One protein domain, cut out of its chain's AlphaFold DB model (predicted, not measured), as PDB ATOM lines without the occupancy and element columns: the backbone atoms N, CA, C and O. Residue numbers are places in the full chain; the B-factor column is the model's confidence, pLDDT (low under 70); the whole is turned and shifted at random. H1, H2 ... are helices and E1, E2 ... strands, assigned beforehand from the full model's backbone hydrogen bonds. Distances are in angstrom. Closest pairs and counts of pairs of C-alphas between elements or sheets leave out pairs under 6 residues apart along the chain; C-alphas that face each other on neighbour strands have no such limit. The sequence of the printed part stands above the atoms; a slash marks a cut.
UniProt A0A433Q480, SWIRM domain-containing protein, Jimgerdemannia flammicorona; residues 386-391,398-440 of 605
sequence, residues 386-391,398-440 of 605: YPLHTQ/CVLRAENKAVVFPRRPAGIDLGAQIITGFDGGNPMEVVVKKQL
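What this domain is: This is residues 386 to 391 and 398 to 440 of the 605 residues of the protein "SWIRM domain-containing protein" of Jimgerdemannia flammicorona (UniProt A0A433Q480). With little regular structure, the printed part makes a flat, open arch: the small hairpin of E1 and E2 at one foot, E3 at the crown with residues 386 to 387 paired beside it, and H1 at the other foot, turned inward. The printed part has 49 residues, with E1, E2, E3 and H1 in that order; the class is mixed, with 19 residues in named elements. It is extended, with a radius of gyration of the C-alphas of 15.3 A and spans of 39 by 33 by 10 A.

Where its parts are: E1 is residues 400 to 402, from C-alpha 400 at (165.961, 201.374, 182.115). E2 is residues 405 to 407 and E3 residues 415 to 417. H1, residues 431 to 440, is 12.6 A long and ends at C-alpha 440, (151.387, 199.582, 182.845).

How they stand to each other: Residues 386 to 387 pair antiparallel with residues 415 to 416 of E3, which pairs with no named strand. E1 and E2 are a hairpin, antiparallel at 144 degrees, with N 405 and O 402 within hydrogen-bond range at 3.1 A. E3 and H1 are apart. In H1, 4 of 6 O i to N i+4 pairs are within hydrogen-bond range.

The domain as a whole: Residues 392 to 397 are not printed; C-alphas 391 and 398 are 18.9 A apart. The link from E3 to H1 is long, 13 residues. The model's pLDDT is under 70 at residues 390 to 391 and 398 to 413.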
ATOM      1  N   TYR A 386     146.560 214.499 173.068       88.94
ATOM      2  CA  TYR A 386     146.969 215.226 171.871       88.94
ATOM      3  C   TYR A 386     148.491 215.440 171.886       88.94
ATOM      4  O   TYR A 386     149.004 216.001 172.859       88.94
ATOM      5  N   PRO A 387     149.238 215.007 170.854       85.44
ATOM      6  CA  PRO A 387     150.680 215.210 170.792       85.44
ATOM      7  C   PRO A 387     151.016 216.674 170.480       85.44
ATOM      8  O   PRO A 387     150.589 217.235 169.474       85.44
ATOM      9  N   LEU A 388     151.844 217.285 171.321       82.44
ATOM     10  CA  LEU A 388     152.492 218.556 171.034       82.44
ATOM     11  C   LEU A 388     153.682 218.314 170.105       82.44
ATOM     12  O   LEU A 388     154.621 217.588 170.432       82.44
ATOM     13  N   HIS A 389     153.660 218.975 168.951       71.31
ATOM     14  CA  HIS A 389     154.728 218.929 167.951       71.31
ATOM     15  C   HIS A 389     155.811 220.003 168.188       71.31
ATOM     16  O   HIS A 389     156.440 220.484 167.247       71.31
ATOM     17  N   THR A 390     156.033 220.402 169.444       62.84
ATOM     18  CA  THR A 390     157.047 221.396 169.817       62.84
ATOM     19  C   THR A 390     158.460 220.858 169.577       62.84
ATOM     20  O   THR A 390     158.873 219.843 170.139       62.84
ATOM     21  N   GLN A 391     159.223 221.562 168.736       52.59
ATOM     22  CA  GLN A 391     160.578 221.193 168.312       52.59
ATOM     23  C   GLN A 391     161.638 221.495 169.393       52.59
ATOM     24  O   GLN A 391     162.531 222.315 169.195       52.59
ATOM     25  N   CYS A 398     165.909 208.062 179.036       42.50
ATOM     26  CA  CYS A 398     165.366 207.149 180.057       42.50
ATOM     27  C   CYS A 398     165.921 205.732 179.857       42.50
ATOM     28  O   CYS A 398     165.284 204.872 179.246       42.50
ATOM     29  N   VAL A 399     167.134 205.491 180.361       43.53
ATOM     30  CA  VAL A 399     167.780 204.173 180.291       43.53
ATOM     31  C   VAL A 399     167.311 203.292 181.450       43.53
ATOM     32  O   VAL A 399     167.918 203.263 182.522       43.53
ATOM     33  N   LEU A 400     166.262 202.499 181.228       45.12
ATOM     34  CA  LEU A 400     165.961 201.374 182.115       45.12
ATOM     35  C   LEU A 400     166.962 200.237 181.850       45.12
ATOM     36  O   LEU A 400     166.793 199.438 180.927       45.12
ATOM     37  N   ARG A 401     168.017 200.160 182.674       40.06
ATOM     38  CA  ARG A 401     168.946 199.019 182.692       40.06
ATOM     39  C   ARG A 401     168.268 197.786 183.296       40.06
ATOM     40  O   ARG A 401     168.369 197.540 184.495       40.06
ATOM     41  N   ALA A 402     167.648 196.975 182.446       40.53
ATOM     42  CA  ALA A 402     167.457 195.557 182.726       40.53
ATOM     43  C   ALA A 402     168.656 194.783 182.152       40.53
ATOM     44  O   ALA A 402     168.931 194.871 180.959       40.53
ATOM     45  N   GLU A 403     169.385 194.070 183.017       47.00
ATOM     46  CA  GLU A 403     170.344 192.998 182.683       47.00
ATOM     47  C   GLU A 403     171.116 193.183 181.354       47.00
ATOM     48  O   GLU A 403     170.900 192.482 180.367       47.00
ATOM     49  N   ASN A 404     172.037 194.153 181.333       44.12
ATOM     50  CA  ASN A 404     172.967 194.438 180.226       44.12
ATOM     51  C   ASN A 404     172.350 194.721 178.838       44.12
ATOM     52  O   ASN A 404     173.086 194.754 177.849       44.12
ATOM     53  N   LYS A 405     171.050 195.025 178.739       43.06
ATOM     54  CA  LYS A 405     170.453 195.629 177.536       43.06
ATOM     55  C   LYS A 405     169.776 196.953 177.878       43.06
ATOM     56  O   LYS A 405     168.770 196.990 178.579       43.06
ATOM     57  N   ALA A 406     170.321 198.047 177.349       46.66
ATOM     58  CA  ALA A 406     169.640 199.334 177.355       46.66
ATOM     59  C   ALA A 406     168.425 199.250 176.419       46.66
ATOM     60  O   ALA A 406     168.578 199.167 175.200       46.66
ATOM     61  N   VAL A 407     167.217 199.240 176.985       45.66
ATOM     62  CA  VAL A 407     165.984 199.353 176.199       45.66
ATOM     63  C   VAL A 407     165.697 200.836 176.008       45.66
ATOM     64  O   VAL A 407     165.142 201.489 176.891       45.66
ATOM     65  N   VAL A 408     166.102 201.371 174.856       43.91
ATOM     66  CA  VAL A 408     165.747 202.731 174.445       43.91
ATOM     67  C   VAL A 408     164.278 202.726 174.034       43.91
ATOM     68  O   VAL A 408     163.920 202.255 172.955       43.91
ATOM     69  N   PHE A 409     163.408 203.236 174.902       44.16
ATOM     70  CA  PHE A 409     162.036 203.535 174.511       44.16
ATOM     71  C   PHE A 409     162.043 204.797 173.637       44.16
ATOM     72  O   PHE A 409     162.620 205.804 174.060       44.16
ATOM     73  N   PRO A 410     161.406 204.795 172.449       44.81
ATOM     74  CA  PRO A 410     161.225 206.028 171.696       44.81
ATOM     75  C   PRO A 410     160.458 207.019 172.572       44.81
ATOM     76  O   PRO A 410     159.406 206.683 173.130       44.81
ATOM     77  N   ARG A 411     161.002 208.232 172.727       57.69
ATOM     78  CA  ARG A 411     160.331 209.304 173.467       57.69
ATOM     79  C   ARG A 411     158.946 209.506 172.868       57.69
ATOM     80  O   ARG A 411     158.823 209.779 171.676       57.69
ATOM     81  N   ARG A 412     157.908 209.414 173.700       56.22
ATOM     82  CA  ARG A 412     156.615 209.981 173.323       56.22
ATOM     83  C   ARG A 412     156.812 211.498 173.206       56.22
ATOM     84  O   ARG A 412     157.506 212.052 174.065       56.22
ATOM     85  N   PRO A 413     156.263 212.164 172.174       61.19
ATOM     86  CA  PRO A 413     156.206 213.619 172.174       61.19
ATOM     87  C   PRO A 413     155.502 214.093 173.451       61.19
ATOM     88  O   PRO A 413     154.692 213.353 174.024       61.19
ATOM     89  N   ALA A 414     155.811 215.311 173.899       72.69
ATOM     90  CA  ALA A 414     155.008 215.954 174.935       72.69
ATOM     91  C   ALA A 414     153.538 215.948 174.492       72.69
ATOM     92  O   ALA A 414     153.255 215.996 173.296       72.69
ATOM     93  N   GLY A 415     152.596 215.847 175.421       81.56
ATOM     94  CA  GLY A 415     151.186 215.746 175.072       81.56
ATOM     95  C   GLY A 415     150.294 216.330 176.148       81.56
ATOM     96  O   GLY A 415     150.678 216.369 177.314       81.56
ATOM     97  N   ILE A 416     149.119 216.784 175.727       90.25
ATOM     98  CA  ILE A 416     148.067 217.304 176.602       90.25
ATOM     99  C   ILE A 416     146.878 216.359 176.490       90.25
ATOM    100  O   ILE A 416     146.440 216.045 175.381       90.25
ATOM    101  N   ASP A 417     146.342 215.900 177.615       91.62
ATOM    102  CA  ASP A 417     145.106 215.128 177.617       91.62
ATOM    103  C   ASP A 417     143.908 216.064 177.401       91.62
ATOM    104  O   ASP A 417     143.537 216.850 178.263       91.62
ATOM    105  N   LEU A 418     143.272 215.967 176.230       93.06
ATOM    106  CA  LEU A 418     142.046 216.700 175.872       93.06
ATOM    107  C   LEU A 418     140.781 215.935 176.306       93.06
ATOM    108  O   LEU A 418     139.736 215.999 175.658       93.06
ATOM    109  N   GLY A 419     140.901 215.110 177.343       93.25
ATOM    110  CA  GLY A 419     139.890 214.150 177.768       93.25
ATOM    111  C   GLY A 419     140.082 213.764 179.230       93.25
ATOM    112  O   GLY A 419     140.485 214.585 180.047       93.25
ATOM    113  N   ALA A 420     139.805 212.509 179.587       92.56
ATOM    114  CA  ALA A 420     140.034 212.057 180.961       92.56
ATOM    115  C   ALA A 420     141.537 212.068 181.316       92.56
ATOM    116  O   ALA A 420     142.297 211.263 180.777       92.56
ATOM    117  N   GLN A 421     141.922 212.950 182.245       91.88
ATOM    118  CA  GLN A 421     143.305 213.154 182.709       91.88
ATOM    119  C   GLN A 421     143.510 212.865 184.212       91.88
ATOM    120  O   GLN A 421     144.626 212.599 184.651       91.88
ATOM    121  N   ILE A 422     142.437 212.892 185.016       92.50
ATOM    122  CA  ILE A 422     142.484 212.703 186.476       92.50
ATOM    123  C   ILE A 422     142.056 211.277 186.836       92.50
ATOM    124  O   ILE A 422     141.061 210.765 186.320       92.50
ATOM    125  N   ILE A 423     142.779 210.648 187.766       93.00
ATOM    126  CA  ILE A 423     142.346 209.423 188.448       93.00
ATOM    127  C   ILE A 423     141.943 209.811 189.873       93.00
ATOM    128  O   ILE A 423     142.779 210.274 190.648       93.00
ATOM    129  N   THR A 424     140.668 209.624 190.207       90.38
ATOM    130  CA  THR A 424     140.047 210.009 191.486       90.38
ATOM    131  C   THR A 424     140.455 209.062 192.620       90.38
ATOM    132  O   THR A 424     139.675 208.215 193.058       90.38
ATOM    133  N   GLY A 425     141.715 209.161 193.045       89.44
ATOM    134  CA  GLY A 425     142.299 208.304 194.073       89.44
ATOM    135  C   GLY A 425     142.509 206.852 193.627       89.44
ATOM    136  O   GLY A 425     142.045 206.400 192.575       89.44
ATOM    137  N   PHE A 426     143.248 206.105 194.445       89.44
ATOM    138  CA  PHE A 426     143.458 204.664 194.256       89.44
ATOM    139  C   PHE A 426     142.876 203.828 195.401       89.44
ATOM    140  O   PHE A 426     142.660 202.625 195.245       89.44
ATOM    141  N   ASP A 427     142.593 204.475 196.526       82.00
ATOM    142  CA  ASP A 427     142.016 203.880 197.720       82.00
ATOM    143  C   ASP A 427     140.587 203.383 197.473       82.00
ATOM    144  O   ASP A 427     139.920 203.752 196.507       82.00
ATOM    145  N   GLY A 428     140.124 202.460 198.318       81.25
ATOM    146  CA  GLY A 428     138.804 201.835 198.148       81.25
ATOM    147  C   GLY A 428     138.693 200.881 196.947       81.25
ATOM    148  O   GLY A 428     137.598 200.415 196.650       81.25
ATOM    149  N   GLY A 429     139.804 200.554 196.276       89.50
ATOM    150  CA  GLY A 429     139.836 199.551 195.209       89.50
ATOM    151  C   GLY A 429     139.459 200.085 193.831       89.50
ATOM    152  O   GLY A 429     138.714 199.431 193.096       89.50
ATOM    153  N   ASN A 430     139.966 201.259 193.450       94.69
ATOM    154  CA  ASN A 430     139.854 201.748 192.075       94.69
ATOM    155  C   ASN A 430     140.581 200.773 191.114       94.69
ATOM    156  O   ASN A 430     141.791 200.574 191.259       94.69
ATOM    157  N   PRO A 431     139.917 200.175 190.099       94.38
ATOM    158  CA  PRO A 431     140.558 199.199 189.207       94.38
ATOM    159  C   PRO A 431     141.700 199.806 188.372       94.38
ATOM    160  O   PRO A 431     142.572 199.075 187.889       94.38
ATOM    161  N   MET A 432     141.756 201.137 188.253       94.31
ATOM    162  CA  MET A 432     142.886 201.840 187.648       94.31
ATOM    163  C   MET A 432     144.181 201.683 188.458       94.31
ATOM    164  O   MET A 432     145.254 201.820 187.881       94.31
ATOM    165  N   GLU A 433     144.145 201.320 189.746       93.81
ATOM    166  CA  GLU A 433     145.361 200.962 190.492       93.81
ATOM    167  C   GLU A 433     146.062 199.755 189.852       93.81
ATOM    168  O   GLU A 433     147.268 199.777 189.580       93.81
ATOM    169  N   VAL A 434     145.281 198.718 189.540       94.75
ATOM    170  CA  VAL A 434     145.772 197.494 188.905       94.75
ATOM    171  C   VAL A 434     146.313 197.799 187.512       94.75
ATOM    172  O   VAL A 434     147.444 197.426 187.202       94.75
ATOM    173  N   VAL A 435     145.556 198.525 186.688       93.69
ATOM    174  CA  VAL A 435     145.955 198.807 185.300       93.69
ATOM    175  C   VAL A 435     147.123 199.798 185.233       93.69
ATOM    176  O   VAL A 435     148.131 199.529 184.582       93.69
ATOM    177  N   VAL A 436     147.035 200.932 185.927       92.38
ATOM    178  CA  VAL A 436     147.964 202.062 185.765       92.38
ATOM    179  C   VAL A 436     149.239 201.870 186.581       92.38
ATOM    180  O   VAL A 436     150.328 201.878 186.001       92.38
ATOM    181  N   LYS A 437     149.134 201.629 187.898       90.69
ATOM    182  CA  LYS A 437     150.311 201.401 188.757       90.69
ATOM    183  C   LYS A 437     150.886 200.001 188.537       90.69
ATOM    184  O   LYS A 437     152.083 199.848 188.269       90.69
ATOM    185  N   LYS A 438     150.051 198.959 188.650       91.31
ATOM    186  CA  LYS A 438     150.546 197.575 188.748       91.31
ATOM    187  C   LYS A 438     150.795 196.885 187.405       91.31
ATOM    188  O   LYS A 438     151.725 196.088 187.367       91.31
ATOM    189  N   GLN A 439     150.084 197.189 186.315       92.31
ATOM    190  CA  GLN A 439     150.307 196.571 184.993       92.31
ATOM    191  C   GLN A 439     151.162 197.446 184.067       92.31
ATOM    192  O   GLN A 439     152.238 197.013 183.640       92.31
ATOM    193  N   LEU A 440     150.738 198.684 183.806       89.25
ATOM    194  CA  LEU A 440     151.387 199.582 182.845       89.25
ATOM    195  C   LEU A 440     152.571 200.375 183.428       89.25
ATOM    196  O   LEU A 440     153.478 200.700 182.669       89.25
TER     197      LEU A 440